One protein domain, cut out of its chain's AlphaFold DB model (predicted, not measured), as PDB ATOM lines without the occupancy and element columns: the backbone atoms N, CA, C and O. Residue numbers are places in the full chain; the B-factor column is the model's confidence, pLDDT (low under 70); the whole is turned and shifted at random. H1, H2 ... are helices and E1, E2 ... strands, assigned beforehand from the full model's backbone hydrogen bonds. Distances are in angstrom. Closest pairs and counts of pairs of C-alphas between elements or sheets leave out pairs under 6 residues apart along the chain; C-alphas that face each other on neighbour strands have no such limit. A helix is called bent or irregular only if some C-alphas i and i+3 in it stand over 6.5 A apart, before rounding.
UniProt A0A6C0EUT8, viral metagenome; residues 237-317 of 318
ATOM      1  N   THR A 237      39.244  31.658  21.493       76.50
ATOM      2  CA  THR A 237      39.038  32.838  22.340       76.50
ATOM      3  C   THR A 237      40.289  33.075  23.167       76.50
ATOM      4  O   THR A 237      40.675  32.242  23.988       76.50
ATOM      5  N   LEU A 238      40.946  34.207  22.941       81.06
ATOM      6  CA  LEU A 238      42.122  34.616  23.698       81.06
ATOM      7  C   LEU A 238      41.688  35.407  24.931       81.06
ATOM      8  O   LEU A 238      41.026  36.429  24.780       81.06
ATOM      9  N   TYR A 239      42.118  34.984  26.115       83.56
ATOM     10  CA  TYR A 239      41.938  35.693  27.378       83.56
ATOM     11  C   TYR A 239      43.252  36.325  27.842       83.56
ATOM     12  O   TYR A 239      44.318  35.712  27.770       83.56
ATOM     13  N   PHE A 240      43.166  37.554  28.342       88.81
ATOM     14  CA  PHE A 240      44.280  38.326  28.894       88.81
ATOM     15  C   PHE A 240      43.779  39.248  30.011       88.81
ATOM     16  O   PHE A 240      42.578  39.351  30.257       88.81
ATOM     17  N   HIS A 241      44.696  39.889  30.727       91.56
ATOM     18  CA  HIS A 241      44.391  40.608  31.960       91.56
ATOM     19  C   HIS A 241      44.956  42.021  31.955       91.56
ATOM     20  O   HIS A 241      46.044  42.273  31.427       91.56
ATOM     21  N   VAL A 242      44.234  42.932  32.606       93.06
ATOM     22  CA  VAL A 242      44.743  44.263  32.943       93.06
ATOM     23  C   VAL A 242      45.842  44.117  33.994       93.06
ATOM     24  O   VAL A 242      45.602  43.615  35.088       93.06
ATOM     25  N   ILE A 243      47.045  44.588  33.683       93.31
ATOM     26  CA  ILE A 243      48.202  44.575  34.593       93.31
ATOM     27  C   ILE A 243      48.496  45.943  35.201       93.31
ATOM     28  O   ILE A 243      49.127  46.032  36.249       93.31
ATOM     29  N   CYS A 244      48.037  47.022  34.568       92.00
ATOM     30  CA  CYS A 244      48.175  48.371  35.102       92.00
ATOM     31  C   CYS A 244      47.004  49.242  34.640       92.00
ATOM     32  O   CYS A 244      46.543  49.128  33.505       92.00
ATOM     33  N   LYS A 245      46.549  50.131  35.522       93.88
ATOM     34  CA  LYS A 245      45.498  51.120  35.273       93.88
ATOM     35  C   LYS A 245      46.054  52.510  35.564       93.88
ATOM     36  O   LYS A 245      46.672  52.718  36.605       93.88
ATOM     37  N   LYS A 246      45.812  53.466  34.668       92.00
ATOM     38  CA  LYS A 246      46.089  54.892  34.884       92.00
ATOM     39  C   LYS A 246      44.836  55.698  34.562       92.00
ATOM     40  O   LYS A 246      44.247  55.532  33.497       92.00
ATOM     41  N   MET A 247      44.453  56.581  35.477       87.19
ATOM     42  CA  MET A 247      43.315  57.484  35.303       87.19
ATOM     43  C   MET A 247      43.835  58.867  34.902       87.19
ATOM     44  O   MET A 247      44.626  59.461  35.633       87.19
ATOM     45  N   LYS A 248      43.438  59.348  33.720       78.12
ATOM     46  CA  LYS A 248      43.663  60.719  33.224       78.12
ATOM     47  C   LYS A 248      42.343  61.234  32.625       78.12
ATOM     48  O   LYS A 248      41.284  60.808  33.068       78.12
ATOM     49  N   GLU A 249      42.394  62.092  31.603       78.12
ATOM     50  CA  GLU A 249      41.225  62.447  30.776       78.12
ATOM     51  C   GLU A 249      40.567  61.207  30.142       78.12
ATOM     52  O   GLU A 249      39.348  61.120  30.070       78.12
ATOM     53  N   ASN A 250      41.380  60.212  29.760       81.31
ATOM     54  CA  ASN A 250      40.931  58.883  29.340       81.31
ATOM     55  C   ASN A 250      41.312  57.823  30.388       81.31
ATOM     56  O   ASN A 250      42.290  57.985  31.132       81.31
ATOM     57  N   ARG A 251      40.590  56.693  30.400       90.31
ATOM     58  CA  ARG A 251      40.973  55.499  31.175       90.31
ATOM     59  C   ARG A 251      42.037  54.717  30.413       90.31
ATOM     60  O   ARG A 251      41.800  54.297  29.289       90.31
ATOM     61  N   ILE A 252      43.217  54.531  30.996       92.62
ATOM     62  CA  ILE A 252      44.333  53.850  30.332       92.62
ATOM     63  C   ILE A 252      44.591  52.507  31.011       92.62
ATOM     64  O   ILE A 252      44.819  52.455  32.221       92.62
ATOM     65  N   TYR A 253      44.624  51.438  30.221       92.81
ATOM     66  CA  TYR A 253      44.865  50.070  30.667       92.81
ATOM     67  C   TYR A 253      46.085  49.485  29.964       92.81
ATOM     68  O   TYR A 253      46.189  49.547  28.745       92.81
ATOM     69  N   TYR A 254      46.999  48.886  30.720       91.38
ATOM     70  CA  TYR A 254      48.050  48.032  30.171       91.38
ATOM     71  C   TYR A 254      47.637  46.584  30.362       91.38
ATOM     72  O   TYR A 254      47.155  46.231  31.442       91.38
ATOM     73  N   VAL A 255      47.851  45.753  29.348       90.69
ATOM     74  CA  VAL A 255      47.510  44.329  29.381       90.69
ATOM     75  C   VAL A 255      48.738  43.452  29.173       90.69
ATOM     76  O   VAL A 255      49.703  43.847  28.527       90.69
ATOM     77  N   ASN A 256      48.693  42.234  29.703       87.62
ATOM     78  CA  ASN A 256      49.760  41.231  29.582       87.62
ATOM     79  C   ASN A 256      49.804  40.514  28.216       87.62
ATOM     80  O   ASN A 256      50.313  39.399  28.130       87.62
ATOM     81  N   HIS A 257      49.272  41.115  27.151       82.81
ATOM     82  CA  HIS A 257      49.291  40.536  25.810       82.81
ATOM     83  C   HIS A 257      49.711  41.565  24.756       82.81
ATOM     84  O   HIS A 257      49.353  42.741  24.832       82.81
ATOM     85  N   SER A 258      50.459  41.113  23.749       76.25
ATOM     86  CA  SER A 258      50.877  41.944  22.618       76.25
ATOM     87  C   SER A 258      49.700  42.186  21.682       76.25
ATOM     88  O   SER A 258      49.186  41.258  21.063       76.25
ATOM     89  N   LEU A 259      49.321  43.446  21.512       70.81
ATOM     90  CA  LEU A 259      48.298  43.853  20.555       70.81
ATOM     91  C   LEU A 259      48.986  44.216  19.232       70.81
ATOM     92  O   LEU A 259      50.051  44.835  19.223       70.81
ATOM     93  N   THR A 260      48.433  43.802  18.095       63.25
ATOM     94  CA  THR A 260      49.038  44.067  16.775       63.25
ATOM     95  C   THR A 260      48.012  44.597  15.794       63.25
ATOM     96  O   THR A 260      46.835  44.289  15.916       63.25
ATOM     97  N   HIS A 261      48.452  45.326  14.766       51.00
ATOM     98  CA  HIS A 261      47.554  45.846  13.727       51.00
ATOM     99  C   HIS A 261      46.759  44.744  12.995       51.00
ATOM    100  O   HIS A 261      45.602  44.957  12.656       51.00
ATOM    101  N   LYS A 262      47.323  43.533  12.841       49.12
ATOM    102  CA  LYS A 262      46.620  42.356  12.284       49.12
ATOM    103  C   LYS A 262      45.476  41.838  13.149       49.12
ATOM    104  O   LYS A 262      44.575  41.186  12.638       49.12
ATOM    105  N   THR A 263      45.476  42.167  14.440       49.62
ATOM    106  CA  THR A 263      44.348  41.896  15.334       49.62
ATOM    107  C   THR A 263      43.121  42.728  14.943       49.62
ATOM    108  O   THR A 263      42.116  42.622  15.614       49.62
ATOM    109  N   PHE A 264      43.180  43.559  13.894       48.38
ATOM    110  CA  PHE A 264      42.082  44.413  13.436       48.38
ATOM    111  C   PHE A 264      41.944  44.465  11.906       48.38
ATOM    112  O   PHE A 264      41.231  45.331  11.405       48.38
ATOM    113  N   ASP A 265      42.605  43.577  11.149       36.91
ATOM    114  CA  ASP A 265      42.484  43.594   9.685       36.91
ATOM    115  C   ASP A 265      41.040  43.211   9.288       36.91
ATOM    116  O   ASP A 265      40.616  42.064   9.446       36.91
ATOM    117  N   ASN A 266      40.284  44.214   8.826       38.53
ATOM    118  CA  ASN A 266      38.860  44.212   8.463       38.53
ATOM    119  C   ASN A 266      37.859  43.842   9.594       38.53
ATOM    120  O   ASN A 266      37.396  42.709   9.717       38.53
ATOM    121  N   ASP A 267      37.461  44.859  10.369       42.28
ATOM    122  CA  ASP A 267      36.157  45.029  11.051       42.28
ATOM    123  C   ASP A 267      35.663  44.027  12.125       42.28
ATOM    124  O   ASP A 267      34.534  44.186  12.587       42.28
ATOM    125  N   CYS A 268      36.418  43.019  12.590       45.31
ATOM    126  CA  CYS A 268      35.786  41.941  13.396       45.31
ATOM    127  C   CYS A 268      36.446  41.465  14.705       45.31
ATOM    128  O   CYS A 268      35.988  40.469  15.265       45.31
ATOM    129  N   LEU A 269      37.442  42.148  15.271       56.25
ATOM    130  CA  LEU A 269      38.058  41.713  16.540       56.25
ATOM    131  C   LEU A 269      37.829  42.752  17.643       56.25
ATOM    132  O   LEU A 269      38.584  43.699  17.825       56.25
ATOM    133  N   ILE A 270      36.736  42.573  18.384       69.94
ATOM    134  CA  ILE A 270      36.339  43.450  19.491       69.94
ATOM    135  C   ILE A 270      36.930  42.888  20.786       69.94
ATOM    136  O   ILE A 270      36.635  41.750  21.154       69.94
ATOM    137  N   ILE A 271      37.735  43.687  21.492       81.00
ATOM    138  CA  ILE A 271      38.138  43.369  22.866       81.00
ATOM    139  C   ILE A 271      36.898  43.478  23.754       81.00
ATOM    140  O   ILE A 271      36.266  44.531  23.830       81.00
ATOM    141  N   ARG A 272      36.547  42.381  24.421       84.75
ATOM    142  CA  ARG A 272      35.373  42.250  25.286       84.75
ATOM    143  C   ARG A 272      35.787  42.010  26.729       84.75
ATOM    144  O   ARG A 272      36.902  41.582  27.019       84.75
ATOM    145  N   THR A 273      34.861  42.271  27.640       88.44
ATOM    146  CA  THR A 273      34.994  41.988  29.066       88.44
ATOM    147  C   THR A 273      33.645  41.548  29.621       88.44
ATOM    148  O   THR A 273      32.602  41.944  29.104       88.44
ATOM    149  N   ASP A 274      33.675  40.730  30.671       87.75
ATOM    150  CA  ASP A 274      32.471  40.328  31.408       87.75
ATOM    151  C   ASP A 274      32.068  41.386  32.460       87.75
ATOM    152  O   ASP A 274      30.988  41.304  33.049       87.75
ATOM    153  N   VAL A 275      32.928  42.389  32.696       89.94
ATOM    154  CA  VAL A 275      32.643  43.528  33.577       89.94
ATOM    155  C   VAL A 275      31.484  44.336  32.991       89.94
ATOM    156  O   VAL A 275      31.439  44.606  31.793       89.94
ATOM    157  N   LYS A 276      30.524  44.720  33.834       91.25
ATOM    158  CA  LYS A 276      29.351  45.514  33.443       91.25
ATOM    159  C   LYS A 276      29.439  46.907  34.051       91.25
ATOM    160  O   LYS A 276      29.881  47.050  35.186       91.25
ATOM    161  N   GLY A 277      28.974  47.914  33.323       91.19
ATOM    162  CA  GLY A 277      28.930  49.290  33.809       91.19
ATOM    163  C   GLY A 277      28.747  50.300  32.686       91.19
ATOM    164  O   GLY A 277      28.609  49.930  31.519       91.19
ATOM    165  N   GLU A 278      28.751  51.576  33.059       92.00
ATOM    166  CA  GLU A 278      28.812  52.689  32.113       92.00
ATOM    167  C   GLU A 278      30.097  52.611  31.282       92.00
ATOM    168  O   GLU A 278      31.157  52.263  31.804       92.00
ATOM    169  N   LEU A 279      29.996  52.902  29.984       91.56
ATOM    170  CA  LEU A 279      31.123  52.825  29.064       91.56
ATOM    171  C   LEU A 279      31.862  54.156  28.991       91.56
ATOM    172  O   LEU A 279      31.260  55.214  28.838       91.56
ATOM    173  N   PHE A 280      33.186  54.079  28.981       90.44
ATOM    174  CA  PHE A 280      34.055  55.239  28.931       90.44
ATOM    175  C   PHE A 280      35.104  55.101  27.838       90.44
ATOM    176  O   PHE A 280      35.589  53.997  27.563       90.44
ATOM    177  N   LYS A 281      35.512  56.244  27.270       91.12
ATOM    178  CA  LYS A 281      36.633  56.286  26.333       91.12
ATOM    179  C   LYS A 281      37.892  55.788  27.043       91.12
ATOM    180  O   LYS A 281      38.354  56.368  28.030       91.12
ATOM    181  N   SER A 282      38.407  54.675  26.542       90.31
ATOM    182  CA  SER A 282      39.510  53.943  27.141       90.31
ATOM    183  C   SER A 282      40.607  53.694  26.114       90.31
ATOM    184  O   SER A 282      40.340  53.581  24.918       90.31
ATOM    185  N   ILE A 283      41.846  53.606  26.587       89.31
ATOM    186  CA  ILE A 283      43.021  53.289  25.779       89.31
ATOM    187  C   ILE A 283      43.663  52.030  26.344       89.31
ATOM    188  O   ILE A 283      44.023  52.002  27.521       89.31
ATOM    189  N   ILE A 284      43.841  51.010  25.511       88.38
ATOM    190  CA  ILE A 284      44.564  49.791  25.873       88.38
ATOM    191  C   ILE A 284      45.953  49.810  25.240       88.38
ATOM    192  O   ILE A 284      46.089  50.004  24.035       88.38
ATOM    193  N   TYR A 285      46.970  49.556  26.059       87.94
ATOM    194  CA  TYR A 285      48.342  49.295  25.645       87.94
ATOM    195  C   TYR A 285      48.660  47.816  25.842       87.94
ATOM    196  O   TYR A 285      48.495  47.278  26.940       87.94
ATOM    197  N   GLY A 286      49.123  47.161  24.779       82.44
ATOM    198  CA  GLY A 286      49.717  45.833  24.890       82.44
ATOM    199  C   GLY A 286      51.155  45.889  25.407       82.44
ATOM    200  O   GLY A 286      51.680  46.946  25.751       82.44
ATOM    201  N   THR A 287      51.829  44.740  25.397       72.81
ATOM    202  CA  THR A 287      53.289  44.651  25.606       72.81
ATOM    203  C   THR A 287      54.105  45.209  24.430       72.81
ATOM    204  O   THR A 287      55.309  45.410  24.543       72.81
ATOM    205  N   THR A 288      53.452  45.472  23.297       70.06
ATOM    206  CA  THR A 288      53.985  46.144  22.102       70.06
ATOM    207  C   THR A 288      53.640  47.638  22.105       70.06
ATOM    208  O   THR A 288      52.799  48.096  22.872       70.06
ATOM    209  N   THR A 289      54.242  48.420  21.204       65.12
ATOM    210  CA  THR A 289      53.999  49.873  21.061       65.12
ATOM    211  C   THR A 289      52.627  50.244  20.479       65.12
ATOM    212  O   THR A 289      52.352  51.423  20.266       65.12
ATOM    213  N   VAL A 290      51.757  49.266  20.213       70.69
ATOM    214  CA  VAL A 290      50.425  49.498  19.640       70.69
ATOM    215  C   VAL A 290      49.442  49.880  20.746       70.69
ATOM    216  O   VAL A 290      49.312  49.174  21.749       70.69
ATOM    217  N   MET A 291      48.722  50.983  20.531       77.00
ATOM    218  CA  MET A 291      47.632  51.455  21.386       77.00
ATOM    219  C   MET A 291      46.282  51.315  20.681       77.00
ATOM    220  O   MET A 291      46.198  51.474  19.463       77.00
ATOM    221  N   ILE A 292      45.233  51.032  21.449       78.81
ATOM    222  CA  ILE A 292      43.868  50.846  20.941       78.81
ATOM    223  C   ILE A 292      42.922  51.753  21.714       78.81
ATOM    224  O   ILE A 292      42.882  51.683  22.941       78.81
ATOM    225  N   GLU A 293      42.129  52.553  21.005       85.25
ATOM    226  CA  GLU A 293      41.011  53.291  21.596       85.25
ATOM    227  C   GLU A 293      39.726  52.460  21.517       85.25
ATOM    228  O   GLU A 293      39.379  51.937  20.459       85.25
ATOM    229  N   ILE A 294      39.016  52.323  22.636       86.44
ATOM    230  CA  ILE A 294      37.790  51.522  22.732       86.44
ATOM    231  C   ILE A 294      36.886  52.035  23.859       86.44
ATOM    232  O   ILE A 294      37.353  52.625  24.834       86.44
ATOM    233  N   MET A 295      35.579  51.804  23.737       88.75
ATOM    234  CA  MET A 295      34.614  52.049  24.808       88.75
ATOM    235  C   MET A 295      34.532  50.824  25.718       88.75
ATOM    236  O   MET A 295      34.124  49.751  25.274       88.75
ATOM    237  N   LEU A 296      34.914  50.978  26.985       89.69
ATOM    238  CA  LEU A 296      34.898  49.902  27.977       89.69
ATOM    239  C   LEU A 296      34.294  50.384  29.295       89.69
ATOM    240  O   LEU A 296      34.395  51.575  29.608       89.69
ATOM    241  N   PRO A 297      33.689  49.477  30.080       92.69
ATOM    242  CA  PRO A 297      33.363  49.779  31.461       92.69
ATOM    243  C   PRO A 297      34.641  50.022  32.259       92.69
ATOM    244  O   PRO A 297      35.749  49.708  31.818       92.69
ATOM    245  N   GLU A 298      34.504  50.583  33.454       93.62
ATOM    246  CA  GLU A 298      35.660  50.766  34.315       93.62
ATOM    247  C   GLU A 298      36.251  49.422  34.763       93.62
ATOM    248  O   GLU A 298      35.639  48.685  35.529       93.62
ATOM    249  N   LEU A 299      37.469  49.139  34.300       94.44
ATOM    250  CA  LEU A 299      38.256  47.967  34.681       94.44
ATOM    251  C   LEU A 299      39.228  48.274  35.822       94.44
ATOM    252  O   LEU A 299      39.608  49.430  36.041       94.44
ATOM    253  N   ASN A 300      39.695  47.224  36.484       94.44
ATOM    254  CA  ASN A 300      40.707  47.199  37.531       94.44
ATOM    255  C   ASN A 300      41.852  46.243  37.179       94.44
ATOM    256  O   ASN A 300      41.746  45.405  36.286       94.44
ATOM    257  N   VAL A 301      42.978  46.376  37.884       93.31
ATOM    258  CA  VAL A 301      44.100  45.436  37.742       93.31
ATOM    259  C   VAL A 301      43.629  44.031  38.119       93.31
ATOM    260  O   VAL A 301      43.025  43.840  39.171       93.31
ATOM    261  N   GLY A 302      43.911  43.061  37.252       90.31
ATOM    262  CA  GLY A 302      43.440  41.681  37.345       90.31
ATOM    263  C   GLY A 302      42.208  41.382  36.490       90.31
ATOM    264  O   GLY A 302      42.004  40.215  36.137       90.31
ATOM    265  N   ASP A 303      41.436  42.401  36.089       93.31
ATOM    266  CA  ASP A 303      40.227  42.192  35.292       93.31
ATOM    267  C   ASP A 303      40.550  41.529  33.957       93.31
ATOM    268  O   ASP A 303      41.545  41.829  33.286       93.31
ATOM    269  N   LYS A 304      39.675  40.593  33.597       91.12
ATOM    270  CA  LYS A 304      39.809  39.741  32.426       91.12
ATOM    271  C   LYS A 304      39.203  40.428  31.206       91.12
ATOM    272  O   LYS A 304      38.058  40.889  31.218       91.12
ATOM    273  N   LEU A 305      39.977  40.423  30.136       89.69
ATOM    274  CA  LEU A 305      39.600  40.837  28.797       89.69
ATOM    275  C   LEU A 305      39.729  39.636  27.864       89.69
ATOM    276  O   LEU A 305      40.494  38.706  28.133       89.69
ATOM    277  N   TYR A 306      38.975  39.643  26.772       85.69
ATOM    278  CA  TYR A 306      39.068  38.589  25.777       85.69
ATOM    279  C   TYR A 306      38.799  39.063  24.360       85.69
ATOM    280  O   TYR A 306      38.109  40.053  24.130       85.69
ATOM    281  N   ILE A 307      39.356  38.322  23.407       79.94
ATOM    282  CA  ILE A 307      39.108  38.471  21.976       79.94
ATOM    283  C   ILE A 307      38.590  37.126  21.470       79.94
ATOM    284  O   ILE A 307      39.296  36.118  21.538       79.94
ATOM    285  N   GLU A 308      37.354  37.111  20.982       73.25
ATOM    286  CA  GLU A 308      36.759  35.947  20.320       73.25
ATOM    287  C   GLU A 308      37.241  35.843  18.869       73.25
ATOM    288  O   GLU A 308      37.598  36.846  18.254       73.25
ATOM    289  N   ASN A 309      37.195  34.635  18.306       68.31
ATOM    290  CA  ASN A 309      37.542  34.344  16.912       68.31
ATOM    291  C   ASN A 309      38.994  34.710  16.516       68.31
ATOM    292  O   ASN A 309      39.262  35.175  15.405       68.31
ATOM    293  N   ASN A 310      39.949  34.521  17.430       63.19
ATOM    294  CA  ASN A 310      41.351  34.901  17.243       63.19
ATOM    295  C   ASN A 310      42.238  33.702  16.859       63.19
ATOM    296  O   ASN A 310      42.959  33.156  17.696       63.19
ATOM    297  N   TYR A 311      42.193  33.283  15.591       57.06
ATOM    298  CA  TYR A 311      43.012  32.162  15.098       57.06
ATOM    299  C   TYR A 311      44.504  32.508  14.899       57.06
ATOM    300  O   TYR A 311      45.338  31.603  14.886       57.06
ATOM    301  N   ASP A 312      44.864  33.798  14.807       54.56
ATOM    302  CA  ASP A 312      46.250  34.275  14.600       54.56
ATOM    303  C   ASP A 312      47.168  33.973  15.805       54.56
ATOM    304  O   ASP A 312      48.392  33.983  15.693       54.56
ATOM    305  N   TYR A 313      46.601  33.637  16.971       44.91
ATOM    306  CA  TYR A 313      47.384  33.280  18.158       44.91
ATOM    307  C   TYR A 313      48.261  32.034  17.940       44.91
ATOM    308  O   TYR A 313      49.366  31.961  18.477       44.91
ATOM    309  N   LYS A 314      47.827  31.082  17.099       45.53
ATOM    310  CA  LYS A 314      48.614  29.878  16.798       45.53
ATOM    311  C   LYS A 314      49.802  30.156  15.864       45.53
ATOM    312  O   LYS A 314      50.820  29.486  15.979       45.53
ATOM    313  N   ILE A 315      49.719  31.187  15.014       43.69
ATOM    314  CA  ILE A 315      50.815  31.606  14.120       43.69
ATOM    315  C   ILE A 315      52.015  32.151  14.921       43.69
ATOM    316  O   ILE A 315      53.127  32.197  14.410       43.69
ATOM    317  N   ARG A 316      51.817  32.539  16.190       39.41
ATOM    318  CA  ARG A 316      52.856  33.154  17.040       39.41
ATOM    319  C   ARG A 316      53.410  32.250  18.137       39.41
ATOM    320  O   ARG A 316      54.240  32.709  18.914       39.41
ATOM    321  N   GLN A 317      52.912  31.019  18.247       32.34
ATOM    322  CA  GLN A 317      53.409  30.030  19.212       32.34
ATOM    323  C   GLN A 317      54.287  28.942  18.573       32.34
ATOM    324  O   GLN A 317      54.736  28.050  19.291       32.34
TER     325      GLN A 317
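What this domain is: This is residues 237 to 317 of the 318 residues of a protein of viral metagenome (UniProt A0A6C0EUT8). A single six-stranded sheet curls like part of a barrel and folds back on itself, E3 and E6 facing E2, E4 and E5, with long, bent E1 as the hinge; two short helices lie near one end. The 81 printed residues run E1, E2, H1, E3, E4, E5, E6, H2; the mixed sheet has the order E3, E6, E1, E2, E4, E5. The class is mixed, helices and strands; the whole is compact, with radius of gyration of the C-alphas 12.2 A and spans of 35 by 23 by 23 A.

Where its parts are: Find C-alpha 237 at (39.038, 32.838, 22.340); from there E1 runs 28.2 A to residue 247, bending by 61 degrees at 244. Next come E2, residues 251 to 255, H1, 261 to 264, and E3, 271 to 273. E4, 280 to 285, spans 15.8 A and E5, 291 to 296, 14.4 A. E6 holds 304 to 307; H2, 311 to 316, ends at C-alpha 316, (52.856, 33.154, 17.040).

How they stand to each other: Begin at E1, whose pairing is staggered: residues 238 to 241 pair with antiparallel E6 (N 240 to O 305, 2.9 A), 242 to 247 with E2 in a hairpin (N 246 to O 252, 2.8 A). E2 and E4 are parallel (N 253 to O 283, 2.8 A). E4 and E5 form a hairpin (N 282 to O 294, 2.9 A). Edge strand E3 is antiparallel to E6 (N 272 to O 306, 2.8 A). H2 only grazes the sheet, with residues 311 to 313. H2 has 0 of 2 O i to N i+4 pairs within hydrogen-bond range but 3 of 3 O i to N i+3 pairs; H1 is too short for the former.

The domain as a whole: The C-alphas of Glu 249 and Gln 317, the two farthest apart, are 36.5 A apart. The printed part has no cut and no long link. Look for pLDDT under 70 at residues 260 to 270, 289 and 309 to 317.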